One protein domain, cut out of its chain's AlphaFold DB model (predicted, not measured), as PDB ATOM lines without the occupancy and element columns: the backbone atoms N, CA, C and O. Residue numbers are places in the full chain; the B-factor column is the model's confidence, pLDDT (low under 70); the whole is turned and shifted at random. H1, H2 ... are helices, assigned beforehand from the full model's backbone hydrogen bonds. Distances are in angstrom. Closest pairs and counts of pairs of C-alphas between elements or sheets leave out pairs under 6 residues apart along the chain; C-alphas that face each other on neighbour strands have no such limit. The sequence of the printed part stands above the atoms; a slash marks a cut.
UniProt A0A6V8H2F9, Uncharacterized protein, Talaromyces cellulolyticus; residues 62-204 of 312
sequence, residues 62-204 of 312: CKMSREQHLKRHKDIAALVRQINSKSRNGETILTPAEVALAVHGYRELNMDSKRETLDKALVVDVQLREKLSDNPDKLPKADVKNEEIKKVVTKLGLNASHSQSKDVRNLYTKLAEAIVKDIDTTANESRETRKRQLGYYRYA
ATOM      1  N   CYS A  62     -31.129  18.806 -12.287       88.81
ATOM      2  CA  CYS A  62     -30.864  20.023 -13.055       88.81
ATOM      3  C   CYS A  62     -32.132  20.825 -13.346       88.81
ATOM      4  O   CYS A  62     -32.088  22.051 -13.262       88.81
ATOM      5  N   LYS A  63     -33.252  20.172 -13.680       90.25
ATOM      6  CA  LYS A  63     -34.536  20.867 -13.881       90.25
ATOM      7  C   LYS A  63     -34.966  21.586 -12.605       90.25
ATOM      8  O   LYS A  63     -35.231  22.782 -12.648       90.25
ATOM      9  N   MET A  64     -34.926  20.889 -11.470       91.62
ATOM     10  CA  MET A  64     -35.269  21.454 -10.165       91.62
ATOM     11  C   MET A  64     -34.353  22.621  -9.782       91.62
ATOM     12  O   MET A  64     -34.843  23.648  -9.320       91.62
ATOM     13  N   SER A  65     -33.037  22.501  -9.999       90.38
ATOM     14  CA  SER A  65     -32.103  23.617  -9.782       90.38
ATOM     15  C   SER A  65     -32.480  24.819 -10.661       90.38
ATOM     16  O   SER A  65     -32.682  25.914 -10.135       90.38
ATOM     17  N   ARG A  66     -32.691  24.629 -11.973       90.50
ATOM     18  CA  ARG A  66     -33.096  25.709 -12.897       90.50
ATOM     19  C   ARG A  66     -34.404  26.384 -12.482       90.50
ATOM     20  O   ARG A  66     -34.497  27.607 -12.526       90.50
ATOM     21  N   GLU A  67     -35.398  25.621 -12.036       93.12
ATOM     22  CA  GLU A  67     -36.655  26.171 -11.514       93.12
ATOM     23  C   GLU A  67     -36.433  27.037 -10.266       93.12
ATOM     24  O   GLU A  67     -37.040  28.104 -10.129       93.12
ATOM     25  N   GLN A  68     -35.542  26.614  -9.366       93.44
ATOM     26  CA  GLN A  68     -35.187  27.387  -8.176       93.44
ATOM     27  C   GLN A  68     -34.425  28.672  -8.523       93.44
ATOM     28  O   GLN A  68     -34.726  29.713  -7.938       93.44
ATOM     29  N   HIS A  69     -33.495  28.628  -9.485       92.44
ATOM     30  CA  HIS A  69     -32.824  29.819 -10.026       92.44
ATOM     31  C   HIS A  69     -33.833  30.789 -10.636       92.44
ATOM     32  O   HIS A  69     -33.913  31.942 -10.217       92.44
ATOM     33  N   LEU A  70     -34.703  30.294 -11.519       93.62
ATOM     34  CA  LEU A  70     -35.754  31.094 -12.144       93.62
ATOM     35  C   LEU A  70     -36.663  31.758 -11.099       93.62
ATOM     36  O   LEU A  70     -37.055  32.916 -11.256       93.62
ATOM     37  N   LYS A  71     -37.004  31.042 -10.021       95.81
ATOM     38  CA  LYS A  71     -37.778  31.601  -8.909       95.81
ATOM     39  C   LYS A  71     -37.028  32.752  -8.229       95.81
ATOM     40  O   LYS A  71     -37.608  33.823  -8.075       95.81
ATOM     41  N   ARG A  72     -35.746  32.572  -7.889       95.62
ATOM     42  CA  ARG A  72     -34.917  33.632  -7.287       95.62
ATOM     43  C   ARG A  72     -34.803  34.855  -8.201       95.62
ATOM     44  O   ARG A  72     -34.942  35.981  -7.727       95.62
ATOM     45  N   HIS A  73     -34.641  34.661  -9.508       96.19
ATOM     46  CA  HIS A  73     -34.564  35.765 -10.474       96.19
ATOM     47  C   HIS A  73     -35.892  36.512 -10.625       96.19
ATOM     48  O   HIS A  73     -35.894  37.740 -10.702       96.19
ATOM     49  N   LYS A  74     -37.031  35.805 -10.580       96.12
ATOM     50  CA  LYS A  74     -38.366  36.433 -10.516       96.12
ATOM     51  C   LYS A  74     -38.549  37.260  -9.241       96.12
ATOM     52  O   LYS A  74     -39.083  38.369  -9.318       96.12
ATOM     53  N   ASP A  75     -38.090  36.753  -8.100       96.56
ATOM     54  CA  ASP A  75     -38.168  37.457  -6.816       96.56
ATOM     55  C   ASP A  75     -37.314  38.739  -6.835       96.56
ATOM     56  O   ASP A  75     -37.783  39.809  -6.439       96.56
ATOM     57  N   ILE A  76     -36.097  38.672  -7.387       96.38
ATOM     58  CA  ILE A  76     -35.223  39.840  -7.590       96.38
ATOM     59  C   ILE A  76     -35.884  40.861  -8.531       96.38
ATOM     60  O   ILE A  76     -35.968  42.041  -8.187       96.38
ATOM     61  N   ALA A  77     -36.424  40.429  -9.675       95.56
ATOM     62  CA  ALA A  77     -37.135  41.315 -10.602       95.56
ATOM     63  C   ALA A  77     -38.353  41.991  -9.943       95.56
ATOM     64  O   ALA A  77     -38.650  43.160 -10.200       95.56
ATOM     65  N   ALA A  78     -39.072  41.281  -9.068       94.69
ATOM     66  CA  ALA A  78     -40.176  41.852  -8.303       94.69
ATOM     67  C   ALA A  78     -39.704  42.932  -7.315       94.69
ATOM     68  O   ALA A  78     -40.353  43.974  -7.211       94.69
ATOM     69  N   LEU A  79     -38.571  42.727  -6.636       94.50
ATOM     70  CA  LEU A  79     -37.976  43.733  -5.750       94.50
ATOM     71  C   LEU A  79     -37.533  44.982  -6.522       94.50
ATOM     72  O   LEU A  79     -37.825  46.093  -6.083       94.50
ATOM     73  N   VAL A  80     -36.913  44.820  -7.695       93.06
ATOM     74  CA  VAL A  80     -36.522  45.945  -8.567       93.06
ATOM     75  C   VAL A  80     -37.743  46.779  -8.966       93.06
ATOM     76  O   VAL A  80     -37.736  48.001  -8.810       93.06
ATOM     77  N   ARG A  81     -38.838  46.129  -9.385       91.50
ATOM     78  CA  ARG A  81     -40.099  46.818  -9.713       91.50
ATOM     79  C   ARG A  81     -40.681  47.582  -8.521       91.50
ATOM     80  O   ARG A  81     -41.135  48.712  -8.682       91.50
ATOM     81  N   GLN A  82     -40.650  46.997  -7.320       91.31
ATOM     82  CA  GLN A  82     -41.118  47.666  -6.099       91.31
ATOM     83  C   GLN A  82     -40.263  48.882  -5.722       91.31
ATOM     84  O   GLN A  82     -40.789  49.859  -5.192       91.31
ATOM     85  N   ILE A  83     -38.954  48.829  -5.970       90.44
ATOM     86  CA  ILE A  83     -38.058  49.961  -5.721       90.44
ATOM     87  C   ILE A  83     -38.358  51.087  -6.712       90.44
ATOM     88  O   ILE A  83     -38.586  52.216  -6.285       90.44
ATOM     89  N   ASN A  84     -38.441  50.787  -8.011       88.19
ATOM     90  CA  ASN A  84     -38.697  51.804  -9.034       88.19
ATOM     91  C   ASN A  84     -40.044  52.506  -8.850       88.19
ATOM     92  O   ASN A  84     -40.095  53.738  -8.876       88.19
ATOM     93  N   SER A  85     -41.108  51.750  -8.557       87.75
ATOM     94  CA  SER A  85     -42.434  52.330  -8.316       87.75
ATOM     95  C   SER A  85     -42.454  53.287  -7.120       87.75
ATOM     96  O   SER A  85     -43.105  54.331  -7.171       87.75
ATOM     97  N   LYS A  86     -41.699  52.985  -6.056       84.81
ATOM     98  CA  LYS A  86     -41.593  53.851  -4.872       84.81
ATOM     99  C   LYS A  86     -40.621  55.018  -5.044       84.81
ATOM    100  O   LYS A  86     -40.826  56.057  -4.421       84.81
ATOM    101  N   SER A  87     -39.590  54.872  -5.871       75.81
ATOM    102  CA  SER A  87     -38.593  55.920  -6.118       75.81
ATOM    103  C   SER A  87     -39.004  56.916  -7.209       75.81
ATOM    104  O   SER A  87     -38.252  57.850  -7.462       75.81
ATOM    105  N   ARG A  88     -40.186  56.758  -7.833       68.62
ATOM    106  CA  ARG A  88     -40.637  57.545  -9.006       68.62
ATOM    107  C   ARG A  88     -39.638  57.511 -10.173       68.62
ATOM    108  O   ARG A  88     -39.661  58.386 -11.035       68.62
ATOM    109  N   ASN A  89     -38.773  56.501 -10.195       65.38
ATOM    110  CA  ASN A  89     -37.940  56.199 -11.347       65.38
ATOM    111  C   ASN A  89     -38.832  55.499 -12.383       65.38
ATOM    112  O   ASN A  89     -39.787  54.819 -12.003       65.38
ATOM    113  N   GLY A  90     -38.554  55.687 -13.676       65.19
ATOM    114  CA  GLY A  90     -39.303  55.024 -14.748       65.19
ATOM    115  C   GLY A  90     -39.426  53.510 -14.529       65.19
ATOM    116  O   GLY A  90     -38.608  52.894 -13.844       65.19
ATOM    117  N   GLU A  91     -40.477  52.901 -15.077       67.12
ATOM    118  CA  GLU A  91     -40.767  51.483 -14.865       67.12
ATOM    119  C   GLU A  91     -39.751  50.594 -15.607       67.12
ATOM    120  O   GLU A  91     -39.892  50.320 -16.796       67.12
ATOM    121  N   THR A  92     -38.703  50.135 -14.913       75.12
ATOM    122  CA  THR A  92     -37.800  49.106 -15.452       75.12
ATOM    123  C   THR A  92     -38.446  47.732 -15.299       75.12
ATOM    124  O   THR A  92     -38.529  47.187 -14.194       75.12
ATOM    125  N   ILE A  93     -38.896  47.161 -16.413       83.25
ATOM    126  CA  ILE A  93     -39.391  45.786 -16.478       83.25
ATOM    127  C   ILE A  93     -38.209  44.890 -16.850       83.25
ATOM    128  O   ILE A  93     -37.750  44.924 -17.984       83.25
ATOM    129  N   LEU A  94     -37.720  44.107 -15.885       90.00
ATOM    130  CA  LEU A  94     -36.653  43.131 -16.109       90.00
ATOM    131  C   LEU A  94     -37.229  41.726 -16.272       90.00
ATOM    132  O   LEU A  94     -38.050  41.268 -15.472       90.00
ATOM    133  N   THR A  95     -36.741  41.023 -17.282       92.75
ATOM    134  CA  THR A  95     -36.926  39.585 -17.456       92.75
ATOM    135  C   THR A  95     -35.988  38.804 -16.521       92.75
ATOM    136  O   THR A  95     -34.925  39.305 -16.146       92.75
ATOM    137  N   PRO A  96     -36.319  37.551 -16.151       92.38
ATOM    138  CA  PRO A  96     -35.417  36.716 -15.352       92.38
ATOM    139  C   PRO A  96     -34.029  36.533 -15.982       92.38
ATOM    140  O   PRO A  96     -33.030  36.558 -15.272       92.38
ATOM    141  N   ALA A  97     -33.954  36.450 -17.313       91.31
ATOM    142  CA  ALA A  97     -32.691  36.322 -18.034       91.31
ATOM    143  C   ALA A  97     -31.801  37.574 -17.911       91.31
ATOM    144  O   ALA A  97     -30.580  37.459 -17.812       91.31
ATOM    145  N   GLU A  98     -32.391  38.775 -17.888       93.56
ATOM    146  CA  GLU A  98     -31.651  40.023 -17.646       93.56
ATOM    147  C   GLU A  98     -31.151  40.108 -16.205       93.56
ATOM    148  O   GLU A  98     -30.033  40.564 -15.968       93.56
ATOM    149  N   VAL A  99     -31.939  39.611 -15.245       94.56
ATOM    150  CA  VAL A  99     -31.499  39.484 -13.851       94.56
ATOM    151  C   VAL A  99     -30.324  38.515 -13.743       94.56
ATOM    152  O   VAL A  99     -29.310  38.871 -13.146       94.56
ATOM    153  N   ALA A 100     -30.419  37.331 -14.353       92.94
ATOM    154  CA  ALA A 100     -29.334  36.354 -14.366       92.94
ATOM    155  C   ALA A 100     -28.046  36.957 -14.951       92.94
ATOM    156  O   ALA A 100     -26.979  36.846 -14.349       92.94
ATOM    157  N   LEU A 101     -28.154  37.685 -16.068       93.25
ATOM    158  CA  LEU A 101     -27.021  38.378 -16.681       93.25
ATOM    159  C   LEU A 101     -26.435  39.469 -15.772       93.25
ATOM    160  O   LEU A 101     -25.215  39.626 -15.700       93.25
ATOM    161  N   ALA A 102     -27.281  40.227 -15.074       94.12
ATOM    162  CA  ALA A 102     -26.838  41.275 -14.160       94.12
ATOM    163  C   ALA A 102     -26.091  40.707 -12.942       94.12
ATOM    164  O   ALA A 102     -25.066  41.274 -12.547       94.12
ATOM    165  N   VAL A 103     -26.590  39.602 -12.380       94.12
ATOM    166  CA  VAL A 103     -26.048  38.945 -11.182       94.12
ATOM    167  C   VAL A 103     -24.792  38.138 -11.515       94.12
ATOM    168  O   VAL A 103     -23.743  38.387 -10.926       94.12
ATOM    169  N   HIS A 104     -24.870  37.227 -12.487       92.19
ATOM    170  CA  HIS A 104     -23.818  36.238 -12.769       92.19
ATOM    171  C   HIS A 104     -22.839  36.680 -13.859       92.19
ATOM    172  O   HIS A 104     -21.711  36.201 -13.933       92.19
ATOM    173  N   GLY A 105     -23.233  37.634 -14.708       89.56
ATOM    174  CA  GLY A 105     -22.393  38.136 -15.801       89.56
ATOM    175  C   GLY A 105     -22.423  37.287 -17.074       89.56
ATOM    176  O   GLY A 105     -21.713  37.609 -18.025       89.56
ATOM    177  N   TYR A 106     -23.256  36.248 -17.128       88.06
ATOM    178  CA  TYR A 106     -23.500  35.431 -18.315       88.06
ATOM    179  C   TYR A 106     -24.998  35.113 -18.458       88.06
ATOM    180  O   TYR A 106     -25.765  35.215 -17.501       88.06
ATOM    181  N   ARG A 107     -25.435  34.773 -19.678       81.62
ATOM    182  CA  ARG A 107     -26.814  34.324 -19.940       81.62
ATOM    183  C   ARG A 107     -26.999  32.885 -19.473       81.62
ATOM    184  O   ARG A 107     -26.036  32.126 -19.504       81.62
ATOM    185  N   GLU A 108     -28.228  32.518 -19.109       71.12
ATOM    186  CA  GLU A 108     -28.579  31.153 -18.700       71.12
ATOM    187  C   GLU A 108     -27.934  30.104 -19.611       71.12
ATOM    188  O   GLU A 108     -28.120  30.101 -20.830       71.12
ATOM    189  N   LEU A 109     -27.146  29.226 -18.995       70.75
ATOM    190  CA  LEU A 109     -26.438  28.174 -19.700       70.75
ATOM    191  C   LEU A 109     -27.385  27.008 -19.955       70.75
ATOM    192  O   LEU A 109     -28.123  26.563 -19.069       70.75
ATOM    193  N   ASN A 110     -27.334  26.484 -21.170       68.06
ATOM    194  CA  ASN A 110     -28.130  25.338 -21.587       68.06
ATOM    195  C   ASN A 110     -27.235  24.132 -21.906       68.06
ATOM    196  O   ASN A 110     -26.013  24.198 -21.831       68.06
ATOM    197  N   MET A 111     -27.870  23.010 -22.241       56.81
ATOM    198  CA  MET A 111     -27.170  21.772 -22.602       56.81
ATOM    199  C   MET A 111     -26.292  21.914 -23.839       56.81
ATOM    200  O   MET A 111     -25.256  21.269 -23.923       56.81
ATOM    201  N   ASP A 112     -26.717  22.762 -24.773       61.94
ATOM    202  CA  ASP A 112     -26.026  22.990 -26.040       61.94
ATOM    203  C   ASP A 112     -24.823  23.929 -25.869       61.94
ATOM    204  O   ASP A 112     -24.040  24.142 -26.796       61.94
ATOM    205  N   SER A 113     -24.665  24.513 -24.676       72.56
ATOM    206  CA  SER A 113     -23.509  25.329 -24.348       72.56
ATOM    207  C   SER A 113     -22.272  24.445 -24.367       72.56
ATOM    208  O   SER A 113     -22.210  23.415 -23.694       72.56
ATOM    209  N   LYS A 114     -21.257  24.874 -25.123       77.12
ATOM    210  CA  LYS A 114     -19.960  24.197 -25.151       77.12
ATOM    211  C   LYS A 114     -19.465  24.002 -23.723       77.12
ATOM    212  O   LYS A 114     -19.562  24.912 -22.896       77.12
ATOM    213  N   ARG A 115     -18.884  22.835 -23.443       81.19
ATOM    214  CA  ARG A 115     -18.400  22.497 -22.101       81.19
ATOM    215  C   ARG A 115     -17.437  23.546 -21.541       81.19
ATOM    216  O   ARG A 115     -17.536  23.898 -20.374       81.19
ATOM    217  N   GLU A 116     -16.588  24.108 -22.394       81.00
ATOM    218  CA  GLU A 116     -15.688  25.207 -22.040       81.00
ATOM    219  C   GLU A 116     -16.436  26.436 -21.485       81.00
ATOM    220  O   GLU A 116     -15.982  27.068 -20.532       81.00
ATOM    221  N   THR A 117     -17.598  26.778 -22.047       84.69
ATOM    222  CA  THR A 117     -18.440  27.881 -21.567       84.69
ATOM    223  C   THR A 117     -19.012  27.578 -20.186       84.69
ATOM    224  O   THR A 117     -19.003  28.457 -19.325       84.69
ATOM    225  N   LEU A 118     -19.457  26.337 -19.961       84.12
ATOM    226  CA  LEU A 118     -19.923  25.885 -18.649       84.12
ATOM    227  C   LEU A 118     -18.797  25.991 -17.619       84.12
ATOM    228  O   LEU A 118     -18.973  26.623 -16.585       84.12
ATOM    229  N   ASP A 119     -17.618  25.455 -17.929       85.69
ATOM    230  CA  ASP A 119     -16.485  25.452 -17.003       85.69
ATOM    231  C   ASP A 119     -16.002  26.872 -16.668       85.69
ATOM    232  O   ASP A 119     -15.687  27.160 -15.511       85.69
ATOM    233  N   LYS A 120     -16.032  27.796 -17.638       88.44
ATOM    234  CA  LYS A 120     -15.783  29.226 -17.390       88.44
ATOM    235  C   LYS A 120     -16.815  29.827 -16.438       88.44
ATOM    236  O   LYS A 120     -16.426  30.535 -15.513       88.44
ATOM    237  N   ALA A 121     -18.098  29.536 -16.627       90.62
ATOM    238  CA  ALA A 121     -19.147  30.041 -15.746       90.62
ATOM    239  C   ALA A 121     -19.001  29.524 -14.306       90.62
ATOM    240  O   ALA A 121     -19.035  30.325 -13.374       90.62
ATOM    241  N   LEU A 122     -18.698  28.231 -14.123       90.94
ATOM    242  CA  LEU A 122     -18.442  27.653 -12.796       90.94
ATOM    243  C   LEU A 122     -17.312  28.391 -12.059       90.94
ATOM    244  O   LEU A 122     -17.365  28.572 -10.843       90.94
ATOM    245  N   VAL A 123     -16.265  28.801 -12.783       91.31
ATOM    246  CA  VAL A 123     -15.160  29.591 -12.222       91.31
ATOM    247  C   VAL A 123     -15.621  31.003 -11.864       91.31
ATOM    248  O   VAL A 123     -15.302  31.478 -10.773       91.31
ATOM    249  N   VAL A 124     -16.386  31.651 -12.746       92.25
ATOM    250  CA  VAL A 124     -16.930  32.997 -12.516       92.25
ATOM    251  C   VAL A 124     -17.800  33.033 -11.259       92.25
ATOM    252  O   VAL A 124     -17.605  33.928 -10.439       92.25
ATOM    253  N   ASP A 125     -18.682  32.053 -11.051       93.19
ATOM    254  CA  ASP A 125     -19.567  32.015  -9.876       93.19
ATOM    255  C   ASP A 125     -18.779  31.929  -8.567       93.19
ATOM    256  O   ASP A 125     -19.053  32.639  -7.596       93.19
ATOM    257  N   VAL A 126     -17.760  31.063  -8.541       92.44
ATOM    258  CA  VAL A 126     -16.900  30.885  -7.367       92.44
ATOM    259  C   VAL A 126     -16.130  32.170  -7.074       92.44
ATOM    260  O   VAL A 126     -16.153  32.640  -5.937       92.44
ATOM    261  N   GLN A 127     -15.527  32.779  -8.098       92.25
ATOM    262  CA  GLN A 127     -14.783  34.032  -7.960       92.25
ATOM    263  C   GLN A 127     -15.677  35.201  -7.537       92.25
ATOM    264  O   GLN A 127     -15.261  36.042  -6.742       92.25
ATOM    265  N   LEU A 128     -16.902  35.282  -8.061       91.94
ATOM    266  CA  LEU A 128     -17.858  36.321  -7.687       91.94
ATOM    267  C   LEU A 128     -18.202  36.228  -6.197       91.94
ATOM    268  O   LEU A 128     -18.205  37.238  -5.493       91.94
ATOM    269  N   ARG A 129     -18.427  35.013  -5.697       92.69
ATOM    270  CA  ARG A 129     -18.705  34.770  -4.281       92.69
ATOM    271  C   ARG A 129     -17.495  35.046  -3.385       92.69
ATOM    272  O   ARG A 129     -17.672  35.593  -2.302       92.69
ATOM    273  N   GLU A 130     -16.281  34.716  -3.823       91.06
ATOM    274  CA  GLU A 130     -15.037  35.054  -3.106       91.06
ATOM    275  C   GLU A 130     -14.842  36.572  -2.982       91.06
ATOM    276  O   GLU A 130     -14.502  37.058  -1.909       91.06
ATOM    277  N   LYS A 131     -15.171  37.348  -4.025       90.25
ATOM    278  CA  LYS A 131     -15.132  38.823  -3.964       90.25
ATOM    279  C   LYS A 131     -16.142  39.424  -2.980       90.25
ATOM    280  O   LYS A 131     -15.943  40.542  -2.511       90.25
ATOM    281  N   LEU A 132     -17.235  38.716  -2.677       88.25
ATOM    282  CA  LEU A 132     -18.211  39.154  -1.673       88.25
ATOM    283  C   LEU A 132     -17.757  38.862  -0.241       88.25
ATOM    284  O   LEU A 132     -18.100  39.618   0.671       88.25
ATOM    285  N   SER A 133     -17.042  37.758  -0.024       86.50
ATOM    286  CA  SER A 133     -16.501  37.394   1.282       86.50
ATOM    287  C   SER A 133     -15.362  36.386   1.170       86.50
ATOM    288  O   SER A 133     -15.520  35.321   0.570       86.50
ATOM    289  N   ASP A 134     -14.276  36.673   1.886       76.94
ATOM    290  CA  ASP A 134     -13.114  35.786   2.003       76.94
ATOM    291  C   ASP A 134     -13.421  34.489   2.772       76.94
ATOM    292  O   ASP A 134     -12.684  33.511   2.668       76.94
ATOM    293  N   ASN A 135     -14.502  34.454   3.565       82.94
ATOM    294  CA  ASN A 135     -14.839  33.283   4.371       82.94
ATOM    295  C   ASN A 135     -15.737  32.308   3.579       82.94
ATOM    296  O   ASN A 135     -16.862  32.677   3.232       82.94
ATOM    297  N   PRO A 136     -15.297  31.065   3.297       73.56
ATOM    298  CA  PRO A 136     -16.077  30.066   2.558       73.56
ATOM    299  C   PRO A 136     -17.289  29.511   3.319       73.56
ATOM    300  O   PRO A 136     -18.260  29.106   2.685       73.56
ATOM    301  N   ASP A 137     -17.272  29.540   4.651       77.44
ATOM    302  CA  ASP A 137     -18.254  28.834   5.485       77.44
ATOM    303  C   ASP A 137     -19.393  29.738   5.968       77.44
ATOM    304  O   ASP A 137     -20.382  29.278   6.539       77.44
ATOM    305  N   LYS A 138     -19.258  31.052   5.766       84.94
ATOM    306  CA  LYS A 138     -20.259  32.040   6.169       84.94
ATOM    307  C   LYS A 138     -20.906  32.669   4.952       84.94
ATOM    308  O   LYS A 138     -20.228  33.027   3.990       84.94
ATOM    309  N   LEU A 139     -22.222  32.858   5.042       84.12
ATOM    310  CA  LEU A 139     -22.960  33.637   4.060       84.12
ATOM    311  C   LEU A 139     -22.382  35.066   4.023       84.12
ATOM    312  O   LEU A 139     -22.211  35.667   5.093       84.12
ATOM    313  N   PRO A 140     -22.086  35.625   2.834       87.06
ATOM    314  CA  PRO A 140     -21.597  36.991   2.733       87.06
ATOM    315  C   PRO A 140     -22.576  37.990   3.358       87.06
ATOM    316  O   PRO A 140     -23.792  37.792   3.369       87.06
ATOM    317  N   LYS A 141     -22.054  39.098   3.884       88.06
ATOM    318  CA  LYS A 141     -22.909  40.143   4.450       88.06
ATOM    319  C   LYS A 141     -23.632  40.881   3.321       88.06
ATOM    320  O   LYS A 141     -22.992  41.471   2.455       88.06
ATOM    321  N   ALA A 142     -24.961  40.903   3.376       88.19
ATOM    322  CA  ALA A 142     -25.804  41.665   2.460       88.19
ATOM    323  C   ALA A 142     -25.743  43.171   2.769       88.19
ATOM    324  O   ALA A 142     -26.613  43.727   3.438       88.19
ATOM    325  N   ASP A 143     -24.680  43.831   2.310       85.62
ATOM    326  CA  ASP A 143     -24.507  45.278   2.436       85.62
ATOM    327  C   ASP A 143     -24.554  45.945   1.060       85.62
ATOM    328  O   ASP A 143     -23.688  45.724   0.218       85.62
ATOM    329  N   VAL A 144     -25.537  46.820   0.846       81.56
ATOM    330  CA  VAL A 144     -25.703  47.599  -0.395       81.56
ATOM    331  C   VAL A 144     -24.485  48.491  -0.671       81.56
ATOM    332  O   VAL A 144     -24.306  48.959  -1.789       81.56
ATOM    333  N   LYS A 145     -23.629  48.747   0.327       82.31
ATOM    334  CA  LYS A 145     -22.375  49.486   0.145       82.31
ATOM    335  C   LYS A 145     -21.250  48.648  -0.455       82.31
ATOM    336  O   LYS A 145     -20.291  49.248  -0.934       82.31
ATOM    337  N   ASN A 146     -21.350  47.316  -0.422       88.88
ATOM    338  CA  ASN A 146     -20.369  46.428  -1.035       88.88
ATOM    339  C   ASN A 146     -20.272  46.727  -2.540       88.88
ATOM    340  O   ASN A 146     -21.291  46.859  -3.220       88.88
ATOM    341  N   GLU A 147     -19.049  46.844  -3.052       90.31
ATOM    342  CA  GLU A 147     -18.797  47.260  -4.434       90.31
ATOM    343  C   GLU A 147     -19.342  46.267  -5.469       90.31
ATOM    344  O   GLU A 147     -19.868  46.686  -6.497       90.31
ATOM    345  N   GLU A 148     -19.306  44.962  -5.195       91.00
ATOM    346  CA  GLU A 148     -19.882  43.964  -6.103       91.00
ATOM    347  C   GLU A 148     -21.413  44.017  -6.091       91.00
ATOM    348  O   GLU A 148     -22.042  44.015  -7.150       91.00
ATOM    349  N   ILE A 149     -22.027  44.173  -4.913       91.94
ATOM    350  CA  ILE A 149     -23.487  44.328  -4.802       91.94
ATOM    351  C   ILE A 149     -23.936  45.615  -5.504       91.94
ATOM    352  O   ILE A 149     -24.901  45.582  -6.266       91.94
ATOM    353  N   LYS A 150     -23.215  46.731  -5.334       91.25
ATOM    354  CA  LYS A 150     -23.466  47.974  -6.083       91.25
ATOM    355  C   LYS A 150     -23.427  47.756  -7.586       91.25
ATOM    356  O   LYS A 150     -24.335  48.212  -8.268       91.25
ATOM    357  N   LYS A 151     -22.405  47.069  -8.109       92.25
ATOM    358  CA  LYS A 151     -22.299  46.789  -9.551       92.25
ATOM    359  C   LYS A 151     -23.523  46.031 -10.055       92.25
ATOM    360  O   LYS A 151     -24.067  46.404 -11.091       92.25
ATOM    361  N   VAL A 152     -23.974  45.009  -9.324       93.50
ATOM    362  CA  VAL A 152     -25.188  44.255  -9.675       93.50
ATOM    363  C   VAL A 152     -26.422  45.159  -9.629       93.50
ATOM    364  O   VAL A 152     -27.179  45.203 -10.592       93.50
ATOM    365  N   VAL A 153     -26.601  45.943  -8.563       92.06
ATOM    366  CA  VAL A 153     -27.728  46.882  -8.412       92.06
ATOM    367  C   VAL A 153     -27.768  47.910  -9.551       92.06
ATOM    368  O   VAL A 153     -28.832  48.142 -10.123       92.06
ATOM    369  N   THR A 154     -26.619  48.455  -9.953       90.75
ATOM    370  CA  THR A 154     -26.515  49.369 -11.101       90.75
ATOM    371  C   THR A 154     -26.876  48.674 -12.414       90.75
ATOM    372  O   THR A 154     -27.604  49.243 -13.223       90.75
ATOM    373  N   LYS A 155     -26.424  47.430 -12.631       92.38
ATOM    374  CA  LYS A 155     -26.799  46.633 -13.817       92.38
ATOM    375  C   LYS A 155     -28.297  46.321 -13.870       92.38
ATOM    376  O   LYS A 155     -28.843  46.203 -14.959       92.38
ATOM    377  N   LEU A 156     -28.964  46.233 -12.718       92.19
ATOM    378  CA  LEU A 156     -30.423  46.115 -12.615       92.19
ATOM    379  C   LEU A 156     -31.156  47.451 -12.871       92.19
ATOM    380  O   LEU A 156     -32.379  47.513 -12.765       92.19
ATOM    381  N   GLY A 157     -30.431  48.525 -13.201       88.25
ATOM    382  CA  GLY A 157     -30.999  49.839 -13.510       88.25
ATOM    383  C   GLY A 157     -31.412  50.646 -12.278       88.25
ATOM    384  O   GLY A 157     -32.228  51.557 -12.396       88.25
ATOM    385  N   LEU A 158     -30.885  50.315 -11.096       87.00
ATOM    386  CA  LEU A 158     -31.177  51.020  -9.851       87.00
ATOM    387  C   LEU A 158     -30.018  51.933  -9.446       87.00
ATOM    388  O   LEU A 158     -28.856  51.530  -9.435       87.00
ATOM    389  N   ASN A 159     -30.347  53.152  -9.022       76.88
ATOM    390  CA  ASN A 159     -29.373  54.091  -8.476       76.88
ATOM    391  C   ASN A 159     -29.365  53.986  -6.947       76.88
ATOM    392  O   ASN A 159     -30.312  54.410  -6.287       76.88
ATOM    393  N   ALA A 160     -28.272  53.484  -6.368       63.75
ATOM    394  CA  ALA A 160     -28.097  53.373  -4.913       63.75
ATOM    395  C   ALA A 160     -27.897  54.732  -4.192       63.75
ATOM    396  O   ALA A 160     -27.548  54.759  -3.009       63.75
ATOM    397  N   SER A 161     -28.083  55.862  -4.886       59.47
ATOM    398  CA  SER A 161     -27.809  57.206  -4.369       59.47
ATOM    399  C   SER A 161     -29.076  57.951  -3.930       59.47
ATOM    400  O   SER A 161     -30.114  57.897  -4.584       59.47
ATOM    401  N   HIS A 162     -28.908  58.727  -2.855       52.38
ATOM    402  CA  HIS A 162     -29.805  59.724  -2.254       52.38
ATOM    403  C   HIS A 162     -30.936  59.230  -1.349       52.38
ATOM    404  O   HIS A 162     -31.753  58.410  -1.735       52.38
ATOM    405  N   SER A 163     -30.959  59.808  -0.139       58.50
ATOM    406  CA  SER A 163     -32.083  59.996   0.796       58.50
ATOM    407  C   SER A 163     -33.386  59.277   0.425       58.50
ATOM    408  O   SER A 163     -34.359  59.881  -0.021       58.50
ATOM    409  N   GLN A 164     -33.398  57.958   0.609       68.25
ATOM    410  CA  GLN A 164     -34.580  57.142   0.377       68.25
ATOM    411  C   GLN A 164     -35.418  57.039   1.659       68.25
ATOM    412  O   GLN A 164     -34.886  56.996   2.783       68.25
ATOM    413  N   SER A 165     -36.740  56.949   1.494       82.69
ATOM    414  CA  SER A 165     -37.656  56.651   2.599       82.69
ATOM    415  C   SER A 165     -37.245  55.349   3.303       82.69
ATOM    416  O   SER A 165     -36.565  54.493   2.725       82.69
ATOM    417  N   LYS A 166     -37.625  55.188   4.579       87.00
ATOM    418  CA  LYS A 166     -37.303  53.979   5.364       87.00
ATOM    419  C   LYS A 166     -37.738  52.702   4.629       87.00
ATOM    420  O   LYS A 166     -37.000  51.723   4.615       87.00
ATOM    421  N   ASP A 167     -38.883  52.753   3.957       86.88
ATOM    422  CA  ASP A 167     -39.424  51.639   3.180       86.88
ATOM    423  C   ASP A 167     -38.548  51.258   1.990       86.88
ATOM    424  O   ASP A 167     -38.301  50.076   1.768       86.88
ATOM    425  N   VAL A 168     -38.066  52.242   1.229       87.12
ATOM    426  CA  VAL A 168     -37.204  51.982   0.072       87.12
ATOM    427  C   VAL A 168     -35.849  51.448   0.532       87.12
ATOM    428  O   VAL A 168     -35.340  50.497  -0.054       87.12
ATOM    429  N   ARG A 169     -35.301  51.959   1.644       87.75
ATOM    430  CA  ARG A 169     -34.089  51.387   2.259       87.75
ATOM    431  C   ARG A 169     -34.271  49.915   2.633       87.75
ATOM    432  O   ARG A 169     -33.408  49.107   2.311       87.75
ATOM    433  N   ASN A 170     -35.408  49.558   3.231       90.31
ATOM    434  CA  ASN A 170     -35.718  48.164   3.554       90.31
ATOM    435  C   ASN A 170     -35.822  47.283   2.297       90.31
ATOM    436  O   ASN A 170     -35.404  46.128   2.328       90.31
ATOM    437  N   LEU A 171     -36.361  47.807   1.189       92.19
ATOM    438  CA  LEU A 171     -36.397  47.085  -0.089       92.19
ATOM    439  C   LEU A 171     -34.993  46.856  -0.660       92.19
ATOM    440  O   LEU A 171     -34.713  45.753  -1.119       92.19
ATOM    441  N   TYR A 172     -34.100  47.845  -0.576       91.25
ATOM    442  CA  TYR A 172     -32.698  47.679  -0.968       91.25
ATOM    443  C   TYR A 172     -31.970  46.634  -0.115       91.25
ATOM    444  O   TYR A 172     -31.199  45.848  -0.657       91.25
ATOM    445  N   THR A 173     -32.235  46.572   1.196       92.31
ATOM    446  CA  THR A 173     -31.691  45.509   2.058       92.31
ATOM    447  C   THR A 173     -32.177  44.129   1.612       92.31
ATOM    448  O   THR A 173     -31.356  43.245   1.395       92.31
ATOM    449  N   LYS A 174     -33.484  43.962   1.374       94.88
ATOM    450  CA  LYS A 174     -34.046  42.698   0.862       94.88
ATOM    451  C   LYS A 174     -33.480  42.314  -0.504       94.88
ATOM    452  O   LYS A 174     -33.239  41.139  -0.763       94.88
ATOM    453  N   LEU A 175     -33.263  43.297  -1.379       95.25
ATOM    454  CA  LEU A 175     -32.638  43.082  -2.682       95.25
ATOM    455  C   LEU A 175     -31.192  42.598  -2.525       95.25
ATOM    456  O   LEU A 175     -30.815  41.620  -3.162       95.25
ATOM    457  N   ALA A 176     -30.405  43.231  -1.652       94.56
ATOM    458  CA  ALA A 176     -29.041  42.794  -1.368       94.56
ATOM    459  C   ALA A 176     -29.005  41.370  -0.791       94.56
ATOM    460  O   ALA A 176     -28.180  40.566  -1.214       94.56
ATOM    461  N   GLU A 177     -29.918  41.029   0.123       95.44
ATOM    462  CA  GLU A 177     -30.047  39.671   0.670       95.44
ATOM    463  C   GLU A 177     -30.387  38.647  -0.417       95.44
ATOM    464  O   GLU A 177     -29.776  37.580  -0.469       95.44
ATOM    465  N   ALA A 178     -31.326  38.974  -1.310       96.69
ATOM    466  CA  ALA A 178     -31.706  38.107  -2.422       96.69
ATOM    467  C   ALA A 178     -30.543  37.883  -3.403       96.69
ATOM    468  O   ALA A 178     -30.286  36.741  -3.780       96.69
ATOM    469  N   ILE A 179     -29.807  38.945  -3.758       95.62
ATOM    470  CA  ILE A 179     -28.621  38.876  -4.627       95.62
ATOM    471  C   ILE A 179     -27.535  38.010  -3.983       95.62
ATOM    472  O   ILE A 179     -27.033  37.085  -4.615       95.62
ATOM    473  N   VAL A 180     -27.189  38.271  -2.718       95.38
ATOM    474  CA  VAL A 180     -26.153  37.503  -2.012       95.38
ATOM    475  C   VAL A 180     -26.537  36.035  -1.901       95.38
ATOM    476  O   VAL A 180     -25.699  35.166  -2.128       95.38
ATOM    477  N   LYS A 181     -27.800  35.745  -1.577       94.88
ATOM    478  CA  LYS A 181     -28.288  34.371  -1.486       94.88
ATOM    479  C   LYS A 181     -28.206  33.652  -2.832       94.88
ATOM    480  O   LYS A 181     -27.825  32.485  -2.850       94.88
ATOM    481  N   ASP A 182     -28.554  34.318  -3.934       95.75
ATOM    482  CA  ASP A 182     -28.452  33.733  -5.275       95.75
ATOM    483  C   ASP A 182     -26.993  33.452  -5.652       95.75
ATOM    484  O   ASP A 182     -26.674  32.331  -6.046       95.75
ATOM    485  N   ILE A 183     -26.092  34.415  -5.434       94.81
ATOM    486  CA  ILE A 183     -24.655  34.258  -5.706       94.81
ATOM    487  C   ILE A 183     -24.053  33.131  -4.861       94.81
ATOM    488  O   ILE A 183     -23.344  32.281  -5.394       94.81
ATOM    489  N   ASP A 184     -24.338  33.079  -3.556       93.94
ATOM    490  CA  ASP A 184     -23.782  32.037  -2.690       93.94
ATOM    491  C   ASP A 184     -24.332  30.647  -3.033       93.94
ATOM    492  O   ASP A 184     -23.568  29.684  -3.116       93.94
ATOM    493  N   THR A 185     -25.633  30.546  -3.319       93.81
ATOM    494  CA  THR A 185     -26.253  29.286  -3.760       93.81
ATOM    495  C   THR A 185     -25.632  28.807  -5.071       93.81
ATOM    496  O   THR A 185     -25.196  27.662  -5.157       93.81
ATOM    497  N   THR A 186     -25.515  29.695  -6.061       93.62
ATOM    498  CA  THR A 186     -24.921  29.380  -7.369       93.62
ATOM    499  C   THR A 186     -23.461  28.965  -7.219       93.62
ATOM    500  O   THR A 186     -23.053  27.934  -7.737       93.62
ATOM    501  N   ALA A 187     -22.675  29.685  -6.418       93.00
ATOM    502  CA  ALA A 187     -21.281  29.336  -6.173       93.00
ATOM    503  C   ALA A 187     -21.120  27.988  -5.448       93.00
ATOM    504  O   ALA A 187     -20.164  27.260  -5.722       93.00
ATOM    505  N   ASN A 188     -22.031  27.639  -4.532       91.88
ATOM    506  CA  ASN A 188     -22.069  26.316  -3.904       91.88
ATOM    507  C   ASN A 188     -22.386  25.225  -4.933       91.88
ATOM    508  O   ASN A 188     -21.650  24.243  -5.017       91.88
ATOM    509  N   GLU A 189     -23.416  25.413  -5.759       91.88
ATOM    510  CA  GLU A 189     -23.748  24.495  -6.856       91.88
ATOM    511  C   GLU A 189     -22.568  24.327  -7.829       91.88
ATOM    512  O   GLU A 189     -22.256  23.206  -8.241       91.88
ATOM    513  N   SER A 190     -21.851  25.412  -8.130       91.81
ATOM    514  CA  SER A 190     -20.683  25.401  -9.010       91.81
ATOM    515  C   SER A 190     -19.479  24.694  -8.381       91.81
ATOM    516  O   SER A 190     -18.806  23.909  -9.055       91.81
ATOM    517  N   ARG A 191     -19.238  24.863  -7.071       90.62
ATOM    518  CA  ARG A 191     -18.239  24.071  -6.326       90.62
ATOM    519  C   ARG A 191     -18.567  22.584  -6.361       90.62
ATOM    520  O   ARG A 191     -17.691  21.781  -6.674       90.62
ATOM    521  N   GLU A 192     -19.812  22.222  -6.073       89.75
ATOM    522  CA  GLU A 192     -20.255  20.828  -6.081       89.75
ATOM    523  C   GLU A 192     -20.183  20.219  -7.484       89.75
ATOM    524  O   GLU A 192     -19.724  19.092  -7.641       89.75
ATOM    525  N   THR A 193     -20.530  20.979  -8.523       90.06
ATOM    526  CA  THR A 193     -20.389  20.540  -9.918       90.06
ATOM    527  C   THR A 193     -18.931  20.253 -10.267       90.06
ATOM    528  O   THR A 193     -18.634  19.188 -10.805       90.06
ATOM    529  N   ARG A 194     -17.994  21.139  -9.900       88.25
ATOM    530  CA  ARG A 194     -16.555  20.913 -10.132       88.25
ATOM    531  C   ARG A 194     -16.025  19.710  -9.351       88.25
ATOM    532  O   ARG A 194     -15.239  18.931  -9.887       88.25
ATOM    533  N   LYS A 195     -16.468  19.523  -8.102       86.25
ATOM    534  CA  LYS A 195     -16.134  18.333  -7.303       86.25
ATOM    535  C   LYS A 195     -16.633  17.054  -7.976       86.25
ATOM    536  O   LYS A 195     -15.857  16.118  -8.139       86.25
ATOM    537  N   ARG A 196     -17.894  17.031  -8.419       87.12
ATOM    538  CA  ARG A 196     -18.509  15.893  -9.119       87.12
ATOM    539  C   ARG A 196     -17.834  15.586 -10.443       87.12
ATOM    540  O   ARG A 196     -17.574  14.423 -10.724       87.12
ATOM    541  N   GLN A 197     -17.508  16.613 -11.222       85.75
ATOM    542  CA  GLN A 197     -16.779  16.483 -12.480       85.75
ATOM    543  C   GLN A 197     -15.435  15.781 -12.267       85.75
ATOM    544  O   GLN A 197     -15.115  14.818 -12.958       85.75
ATOM    545  N   LEU A 198     -14.664  16.213 -11.272       80.62
ATOM    546  CA  LEU A 198     -13.364  15.609 -10.982       80.62
ATOM    547  C   LEU A 198     -13.498  14.215 -10.371       80.62
ATOM    548  O   LEU A 198     -12.734  13.318 -10.716       80.62
ATOM    549  N   GLY A 199     -14.505  14.004  -9.523       80.69
ATOM    550  CA  GLY A 199     -14.869  12.678  -9.041       80.69
ATOM    551  C   GLY A 199     -15.204  11.731 -10.195       80.69
ATOM    552  O   GLY A 199     -14.759  10.587 -10.186       80.69
ATOM    553  N   TYR A 200     -15.937  12.215 -11.201       83.94
ATOM    554  CA  TYR A 200     -16.309  11.446 -12.381       83.94
ATOM    555  C   TYR A 200     -15.081  11.072 -13.200       83.94
ATOM    556  O   TYR A 200     -14.918   9.904 -13.522       83.94
ATOM    557  N   TYR A 201     -14.181  12.018 -13.470       79.00
ATOM    558  CA  TYR A 201     -12.953  11.742 -14.220       79.00
ATOM    559  C   TYR A 201     -12.035  10.721 -13.541       79.00
ATOM    560  O   TYR A 201     -11.317  10.010 -14.228       79.00
ATOM    561  N   ARG A 202     -12.078  10.615 -12.208       75.00
ATOM    562  CA  ARG A 202     -11.355   9.572 -11.458       75.00
ATOM    563  C   ARG A 202     -12.094   8.232 -11.424       75.00
ATOM    564  O   ARG A 202     -11.469   7.200 -11.207       75.00
ATOM    565  N   TYR A 203     -13.423   8.254 -11.518       75.94
ATOM    566  CA  TYR A 203     -14.272   7.060 -11.464       75.94
ATOM    567  C   TYR A 203     -14.407   6.377 -12.826       75.94
ATOM    568  O   TYR A 203     -14.403   5.145 -12.910       75.94
ATOM    569  N   ALA A 204     -14.567   7.181 -13.874       72.69
ATOM    570  CA  ALA A 204     -14.453   6.757 -15.250       72.69
ATOM    571  C   ALA A 204     -13.011   6.285 -15.473       72.69
ATOM    572  O   ALA A 204     -12.066   6.937 -15.036       72.69
TER     573      ALA A 204
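What this domain is: This is residues 62 to 204 of the 312 residues of an uncharacterized protein of Talaromyces cellulolyticus (UniProt A0A6V8H2F9). Two long helices, H1 and H5, lie side by side, and H2, H3 and H4 cross one side of the pair; residues 195 to 204 stick out. The printed part has 143 residues, with five named helices, H1 to H5 in order, and no named strand: all helix. It is compact, with a radius of gyration of the C-alphas of 16.3 A, and elongated, spanning 58 by 32 by 22 A.

Where its parts are: H1, residues 62 to 87, begins at C-alpha 62 (-30.864, 20.023, -13.055) and is 37.4 A long. H2 is residues 96 to 104, 11.9 A; H3, 115 to 132, 26.4 A; H4, 147 to 155, 12.3 A. H5, residues 166 to 203, is 54.9 A long and ends at C-alpha 203 (-14.272, 7.060, -11.464).

How they stand to each other: H5 touches H1 with residues 168 to 182 alone, at a shallow tilt of 19 degrees, opposite ways; the closest C-alphas, of Leu 79 and Leu 175, are 6.2 A apart. H3 touches H5 at a steep tilt of 46 degrees, with C-alphas 126 and 187 closest at 4.8 A. H2 touches H1, about perpendicular at 87 degrees, with C-alphas 73 and 96 closest at 5.0 A. H4 and H5 only just touch, with 3 pairs of C-alphas within 8 A, the closest Ile 149 and Ala 176 at 6.7 A. H1 is apart from H3 and H4. In the five helices every O i to N i+4 pair is within hydrogen-bond range.

The domain as a whole: C-alphas 163 and 204 are farthest apart, 58.3 A. The printed part has no cut; the link H3 to H4 is long, 14 residues. Confidence is under 70 at residues 88 to 91, 110 to 112 and 160 to 164.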